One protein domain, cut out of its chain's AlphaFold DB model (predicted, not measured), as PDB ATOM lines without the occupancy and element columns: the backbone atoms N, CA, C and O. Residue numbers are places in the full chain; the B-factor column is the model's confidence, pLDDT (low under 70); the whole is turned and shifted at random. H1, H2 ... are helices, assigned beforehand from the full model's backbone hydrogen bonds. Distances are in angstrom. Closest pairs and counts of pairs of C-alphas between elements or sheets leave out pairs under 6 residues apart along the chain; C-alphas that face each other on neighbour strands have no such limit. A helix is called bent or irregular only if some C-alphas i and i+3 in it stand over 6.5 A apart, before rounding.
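AT A GLANCE: This is residues 152 to 202 of the 469 residues of an uncharacterized protein of bacterium (UniProt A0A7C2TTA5). With little regular structure, this is a looping chain bent into a rough V: residues 152 to 164 and H1 make one arm, H2, H3 and a small turn at residues 191 to 196 the other. The printed part has 51 residues, with three named helices in the order H1, H2, H3 and no named strand: all helix, though these hold only 16 residues. It is only just compact, close to loose, with a radius of gyration of the C-alphas of 11.7 A and spans of 32 by 25 by 18 A.

HOW THE PARTS SIT: H1, residues 165 to 171, and H2, residues 179 to 183, are close but not clearly touching; their closest C-alphas, of Ser 167 and Gln 182, are 7.6 A apart. H3, residues 187 to 190, is apart from both. Residues 191 to 192 pair antiparallel with 195 to 196. In H1 every O i to N i+4 pair is within hydrogen-bond range; H2 has 0 of 1, but 2 of 2 O i to N i+3 pairs; H3 is too short for an O i to N i+4 pair.

IN THESE COORDINATES: H1 begins at C-alpha 165 (32.875, -22.484, -9.008) and is 10.1 A long. H2 is 8.1 A long and neither bent nor irregular, but only just: C-alphas 179 and 182 are 6.1 A apart. H3 is 4.8 A long and ends at C-alpha 190 (24.978, -35.035, -0.070).

THE WHOLE: The C-alphas farthest apart, of Gln 158 and Pro 202, are 33.5 A apart. The printed part has no cut; the link H1 to H2 is short, H2 to H3 tight. Residues 192 to 195 have pLDDT under 70.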
ATOM      1  N   GLU A 152      40.332 -28.825 -10.304       88.94
ATOM      2  CA  GLU A 152      40.269 -27.432 -10.751       88.94
ATOM      3  C   GLU A 152      38.888 -26.992 -11.262       88.94
ATOM      4  O   GLU A 152      38.624 -25.790 -11.411       88.94
ATOM      5  N   ARG A 153      37.989 -27.958 -11.492       88.12
ATOM      6  CA  ARG A 153      36.575 -27.705 -11.786       88.12
ATOM      7  C   ARG A 153      35.869 -27.016 -10.617       88.12
ATOM      8  O   ARG A 153      34.974 -26.211 -10.855       88.12
ATOM      9  N   CYS A 154      36.278 -27.314  -9.383       86.81
ATOM     10  CA  CYS A 154      35.648 -26.790  -8.171       86.81
ATOM     11  C   CYS A 154      36.619 -25.967  -7.322       86.81
ATOM     12  O   CYS A 154      36.233 -24.912  -6.833       86.81
ATOM     13  N   HIS A 155      37.868 -26.415  -7.192       90.12
ATOM     14  CA  HIS A 155      38.877 -25.777  -6.351       90.12
ATOM     15  C   HIS A 155      39.738 -24.781  -7.137       90.12
ATOM     16  O   HIS A 155      39.829 -24.813  -8.373       90.12
ATOM     17  N   THR A 156      40.401 -23.883  -6.408       89.88
ATOM     18  CA  THR A 156      41.388 -22.953  -6.964       89.88
ATOM     19  C   THR A 156      42.730 -23.105  -6.255       89.88
ATOM     20  O   THR A 156      42.802 -23.465  -5.082       89.88
ATOM     21  N   ILE A 157      43.813 -22.792  -6.966       89.12
ATOM     22  CA  ILE A 157      45.166 -22.754  -6.387       89.12
ATOM     23  C   ILE A 157      45.393 -21.534  -5.476       89.12
ATOM     24  O   ILE A 157      46.392 -21.477  -4.766       89.12
ATOM     25  N   GLN A 158      44.484 -20.551  -5.501       90.19
ATOM     26  CA  GLN A 158      44.540 -19.358  -4.648       90.19
ATOM     27  C   GLN A 158      44.009 -19.657  -3.242       90.19
ATOM     28  O   GLN A 158      44.582 -19.216  -2.245       90.19
ATOM     29  N   ALA A 159      42.942 -20.455  -3.163       89.38
ATOM     30  CA  ALA A 159      42.385 -20.966  -1.923       89.38
ATOM     31  C   ALA A 159      41.658 -22.288  -2.198       89.38
ATOM     32  O   ALA A 159      40.660 -22.322  -2.913       89.38
ATOM     33  N   TRP A 160      42.126 -23.387  -1.603       85.69
ATOM     34  CA  TRP A 160      41.531 -24.708  -1.843       85.69
ATOM     35  C   TRP A 160      40.085 -24.808  -1.335       85.69
ATOM     36  O   TRP A 160      39.261 -25.500  -1.923       85.69
ATOM     37  N   GLN A 161      39.761 -24.093  -0.257       83.62
ATOM     38  CA  GLN A 161      38.407 -24.032   0.305       83.62
ATOM     39  C   GLN A 161      37.479 -23.087  -0.474       83.62
ATOM     40  O   GLN A 161      36.270 -23.115  -0.254       83.62
ATOM     41  N   ASP A 162      38.017 -22.272  -1.391       85.56
ATOM     42  CA  ASP A 162      37.193 -21.479  -2.297       85.56
ATOM     43  C   ASP A 162      36.574 -22.400  -3.347       85.56
ATOM     44  O   ASP A 162      37.226 -22.872  -4.283       85.56
ATOM     45  N   VAL A 163      35.285 -22.642  -3.149       81.19
ATOM     46  CA  VAL A 163      34.434 -23.454  -4.010       81.19
ATOM     47  C   VAL A 163      33.406 -22.606  -4.758       81.19
ATOM     48  O   VAL A 163      32.354 -23.103  -5.160       81.19
ATOM     49  N   SER A 164      33.697 -21.326  -4.993       81.31
ATOM     50  CA  SER A 164      32.832 -20.400  -5.744       81.31
ATOM     51  C   SER A 164      32.385 -20.943  -7.111       81.31
ATOM     52  O   SER A 164      31.272 -20.667  -7.567       81.31
ATOM     53  N   LYS A 165      33.196 -21.801  -7.743       84.69
ATOM     54  CA  LYS A 165      32.875 -22.484  -9.008       84.69
ATOM     55  C   LYS A 165      31.750 -23.527  -8.897       84.69
ATOM     56  O   LYS A 165      31.160 -23.882  -9.918       84.69
ATOM     57  N   ILE A 166      31.414 -24.013  -7.697       84.12
ATOM     58  CA  ILE A 166      30.376 -25.043  -7.495       84.12
ATOM     59  C   ILE A 166      28.998 -24.561  -7.948       84.12
ATOM     60  O   ILE A 166      28.226 -25.363  -8.479       84.12
ATOM     61  N   SER A 167      28.693 -23.267  -7.794       83.00
ATOM     62  CA  SER A 167      27.429 -22.712  -8.285       83.00
ATOM     63  C   SER A 167      27.302 -22.943  -9.792       83.00
ATOM     64  O   SER A 167      26.333 -23.556 -10.231       83.00
ATOM     65  N   ALA A 168      28.329 -22.603 -10.579       85.56
ATOM     66  CA  ALA A 168      28.341 -22.831 -12.026       85.56
ATOM     67  C   ALA A 168      28.198 -24.319 -12.397       85.56
ATOM     68  O   ALA A 168      27.507 -24.657 -13.359       85.56
ATOM     69  N   VAL A 169      28.794 -25.218 -11.608       86.94
ATOM     70  CA  VAL A 169      28.637 -26.667 -11.792       86.94
ATOM     71  C   VAL A 169      27.181 -27.106 -11.612       86.94
ATOM     72  O   VAL A 169      26.680 -27.877 -12.431       86.94
ATOM     73  N   HIS A 170      26.492 -26.604 -10.586       88.75
ATOM     74  CA  HIS A 170      25.079 -26.915 -10.370       88.75
ATOM     75  C   HIS A 170      24.165 -26.229 -11.387       88.75
ATOM     76  O   HIS A 170      23.203 -26.851 -11.831       88.75
ATOM     77  N   GLN A 171      24.481 -25.002 -11.813       89.12
ATOM     78  CA  GLN A 171      23.756 -24.308 -12.886       89.12
ATOM     79  C   GLN A 171      23.801 -25.089 -14.208       89.12
ATOM     80  O   GLN A 171      22.822 -25.112 -14.943       89.12
ATOM     81  N   ALA A 172      24.913 -25.775 -14.491       87.94
ATOM     82  CA  ALA A 172      25.052 -26.655 -15.651       87.94
ATOM     83  C   ALA A 172      24.438 -28.058 -15.448       87.94
ATOM     84  O   ALA A 172      24.504 -28.902 -16.344       87.94
ATOM     85  N   SER A 173      23.879 -28.337 -14.269       85.44
ATOM     86  CA  SER A 173      23.288 -29.628 -13.916       85.44
ATOM     87  C   SER A 173      21.761 -29.619 -14.064       85.44
ATOM     88  O   SER A 173      21.143 -28.615 -14.405       85.44
ATOM     89  N   ARG A 174      21.125 -30.760 -13.769       85.44
ATOM     90  CA  ARG A 174      19.656 -30.874 -13.733       85.44
ATOM     91  C   ARG A 174      19.023 -30.271 -12.473       85.44
ATOM     92  O   ARG A 174      17.800 -30.267 -12.374       85.44
ATOM     93  N   PHE A 175      19.830 -29.783 -11.532       87.50
ATOM     94  CA  PHE A 175      19.365 -29.095 -10.333       87.50
ATOM     95  C   PHE A 175      20.147 -27.790 -10.123       87.50
ATOM     96  O   PHE A 175      21.102 -27.748  -9.343       87.50
ATOM     97  N   PRO A 176      19.780 -26.718 -10.844       89.50
ATOM     98  CA  PRO A 176      20.327 -25.396 -10.589       89.50
ATOM     99  C   PRO A 176      20.023 -24.967  -9.154       89.50
ATOM    100  O   PRO A 176      18.862 -24.932  -8.742       89.50
ATOM    101  N   LEU A 177      21.057 -24.611  -8.391       87.75
ATOM    102  CA  LEU A 177      20.859 -24.019  -7.073       87.75
ATOM    103  C   LEU A 177      20.312 -22.606  -7.280       87.75
ATOM    104  O   LEU A 177      21.011 -21.727  -7.785       87.75
ATOM    105  N   VAL A 178      19.050 -22.395  -6.922       86.81
ATOM    106  CA  VAL A 178      18.347 -21.106  -6.996       86.81
ATOM    107  C   VAL A 178      17.619 -20.835  -5.683       86.81
ATOM    108  O   VAL A 178      17.344 -21.760  -4.911       86.81
ATOM    109  N   GLY A 179      17.347 -19.558  -5.406       87.06
ATOM    110  CA  GLY A 179      16.716 -19.141  -4.155       87.06
ATOM    111  C   GLY A 179      17.503 -19.619  -2.930       87.06
ATOM    112  O   GLY A 179      18.734 -19.537  -2.883       87.06
ATOM    113  N   LEU A 180      16.796 -20.165  -1.937       86.81
ATOM    114  CA  LEU A 180      17.415 -20.641  -0.694       86.81
ATOM    115  C   LEU A 180      18.347 -21.846  -0.888       86.81
ATOM    116  O   LEU A 180      19.273 -22.006  -0.100       86.81
ATOM    117  N   HIS A 181      18.188 -22.640  -1.954       88.62
ATOM    118  CA  HIS A 181      19.058 -23.796  -2.207       88.62
ATOM    119  C   HIS A 181      20.523 -23.403  -2.456       88.62
ATOM    120  O   HIS A 181      21.408 -24.229  -2.271       88.62
ATOM    121  N   GLN A 182      20.802 -22.147  -2.826       86.25
ATOM    122  CA  GLN A 182      22.174 -21.634  -2.957       86.25
ATOM    123  C   GLN A 182      22.910 -21.499  -1.617       86.25
ATOM    124  O   GLN A 182      24.133 -21.418  -1.605       86.25
ATOM    125  N   HIS A 183      22.171 -21.462  -0.507       84.81
ATOM    126  CA  HIS A 183      22.703 -21.210   0.834       84.81
ATOM    127  C   HIS A 183      22.699 -22.465   1.716       84.81
ATOM    128  O   HIS A 183      23.149 -22.422   2.859       84.81
ATOM    129  N   VAL A 184      22.174 -23.581   1.207       86.12
ATOM    130  CA  VAL A 184      22.129 -24.853   1.928       86.12
ATOM    131  C   VAL A 184      23.518 -25.493   1.908       86.12
ATOM    132  O   VAL A 184      24.146 -25.597   0.855       86.12
ATOM    133  N   GLY A 185      24.000 -25.927   3.077       86.44
ATOM    134  CA  GLY A 185      25.274 -26.640   3.190       86.44
ATOM    135  C   GLY A 185      25.254 -27.949   2.400       86.44
ATOM    136  O   GLY A 185      24.237 -28.642   2.384       86.44
ATOM    137  N   CYS A 186      26.372 -28.288   1.747       84.94
ATOM    138  CA  CYS A 186      26.481 -29.435   0.840       84.94
ATOM    139  C   CYS A 186      26.022 -30.755   1.476       84.94
ATOM    140  O   CYS A 186      25.400 -31.578   0.812       84.94
ATOM    141  N   ASP A 187      26.321 -30.947   2.757       85.12
ATOM    142  CA  ASP A 187      25.969 -32.108   3.574       85.12
ATOM    143  C   ASP A 187      24.454 -32.306   3.712       85.12
ATOM    144  O   ASP A 187      23.988 -33.437   3.706       85.12
ATOM    145  N   ASN A 188      23.656 -31.241   3.717       85.44
ATOM    146  CA  ASN A 188      22.196 -31.369   3.800       85.44
ATOM    147  C   ASN A 188      21.582 -32.050   2.567       85.44
ATOM    148  O   ASN A 188      20.472 -32.572   2.642       85.44
ATOM    149  N   CYS A 189      22.302 -32.054   1.443       84.69
ATOM    150  CA  CYS A 189      21.900 -32.748   0.224       84.69
ATOM    151  C   CYS A 189      22.711 -34.034   0.021       84.69
ATOM    152  O   CYS A 189      22.159 -35.073  -0.322       84.69
ATOM    153  N   HIS A 190      24.024 -33.970   0.238       85.75
ATOM    154  CA  HIS A 190      24.978 -35.035  -0.070       85.75
ATOM    155  C   HIS A 190      25.335 -35.924   1.134       85.75
ATOM    156  O   HIS A 190      26.254 -36.734   1.037       85.75
ATOM    157  N   ALA A 191      24.645 -35.826   2.272       79.69
ATOM    158  CA  ALA A 191      24.873 -36.735   3.394       79.69
ATOM    159  C   ALA A 191      24.432 -38.163   3.050       79.69
ATOM    160  O   ALA A 191      23.258 -38.439   2.809       79.69
ATOM    161  N   THR A 192      25.380 -39.097   3.097       68.38
ATOM    162  CA  THR A 192      25.123 -40.536   3.018       68.38
ATOM    163  C   THR A 192      25.857 -41.215   4.173       68.38
ATOM    164  O   THR A 192      27.071 -41.125   4.272       68.38
ATOM    165  N   GLN A 193      25.132 -41.889   5.075       59.47
ATOM    166  CA  GLN A 193      25.727 -42.692   6.166       59.47
ATOM    167  C   GLN A 193      26.733 -41.930   7.063       59.47
ATOM    168  O   GLN A 193      27.727 -42.488   7.517       59.47
ATOM    169  N   GLY A 194      26.482 -40.644   7.331       62.91
ATOM    170  CA  GLY A 194      27.342 -39.824   8.195       62.91
ATOM    171  C   GLY A 194      28.590 -39.253   7.513       62.91
ATOM    172  O   GLY A 194      29.377 -38.584   8.179       62.91
ATOM    173  N   THR A 195      28.758 -39.460   6.203       64.50
ATOM    174  CA  THR A 195      29.791 -38.808   5.389       64.50
ATOM    175  C   THR A 195      29.174 -38.077   4.195       64.50
ATOM    176  O   THR A 195      28.113 -38.444   3.685       64.50
ATOM    177  N   THR A 196      29.810 -36.991   3.753       74.56
ATOM    178  CA  THR A 196      29.365 -36.247   2.568       74.56
ATOM    179  C   THR A 196      29.806 -36.998   1.314       74.56
ATOM    180  O   THR A 196      30.988 -37.005   0.981       74.56
ATOM    181  N   GLN A 197      28.860 -37.617   0.608       81.88
ATOM    182  CA  GLN A 197      29.088 -38.317  -0.653       81.88
ATOM    183  C   GLN A 197      28.379 -37.604  -1.802       81.88
ATOM    184  O   GLN A 197      27.157 -37.452  -1.825       81.88
ATOM    185  N   PHE A 198      29.145 -37.212  -2.818       82.94
ATOM    186  CA  PHE A 198      28.609 -36.497  -3.975       82.94
ATOM    187  C   PHE A 198      28.095 -37.483  -5.030       82.94
ATOM    188  O   PHE A 198      28.693 -37.651  -6.093       82.94
ATOM    189  N   VAL A 199      26.998 -38.164  -4.697       79.81
ATOM    190  CA  VAL A 199      26.263 -39.086  -5.576       79.81
ATOM    191  C   VAL A 199      25.051 -38.405  -6.219       79.81
ATOM    192  O   VAL A 199      24.651 -37.307  -5.828       79.81
ATOM    193  N   ASN A 200      24.447 -39.060  -7.213       79.81
ATOM    194  CA  ASN A 200      23.211 -38.579  -7.826       79.81
ATOM    195  C   ASN A 200      22.048 -38.663  -6.829       79.81
ATOM    196  O   ASN A 200      21.727 -39.744  -6.336       79.81
ATOM    197  N   LEU A 201      21.395 -37.528  -6.593       84.19
ATOM    198  CA  LEU A 201      20.242 -37.413  -5.704       84.19
ATOM    199  C   LEU A 201      18.922 -37.424  -6.491       84.19
ATOM    200  O   LEU A 201      18.896 -37.020  -7.662       84.19
ATOM    201  N   PRO A 202      17.809 -37.842  -5.864       86.88
ATOM    202  CA  PRO A 202      16.479 -37.622  -6.417       86.88
ATOM    203  C   PRO A 202      16.218 -36.128  -6.642       86.88
ATOM    204  O   PRO A 202      16.494 -35.301  -5.780       86.88
TER     205      PRO A 202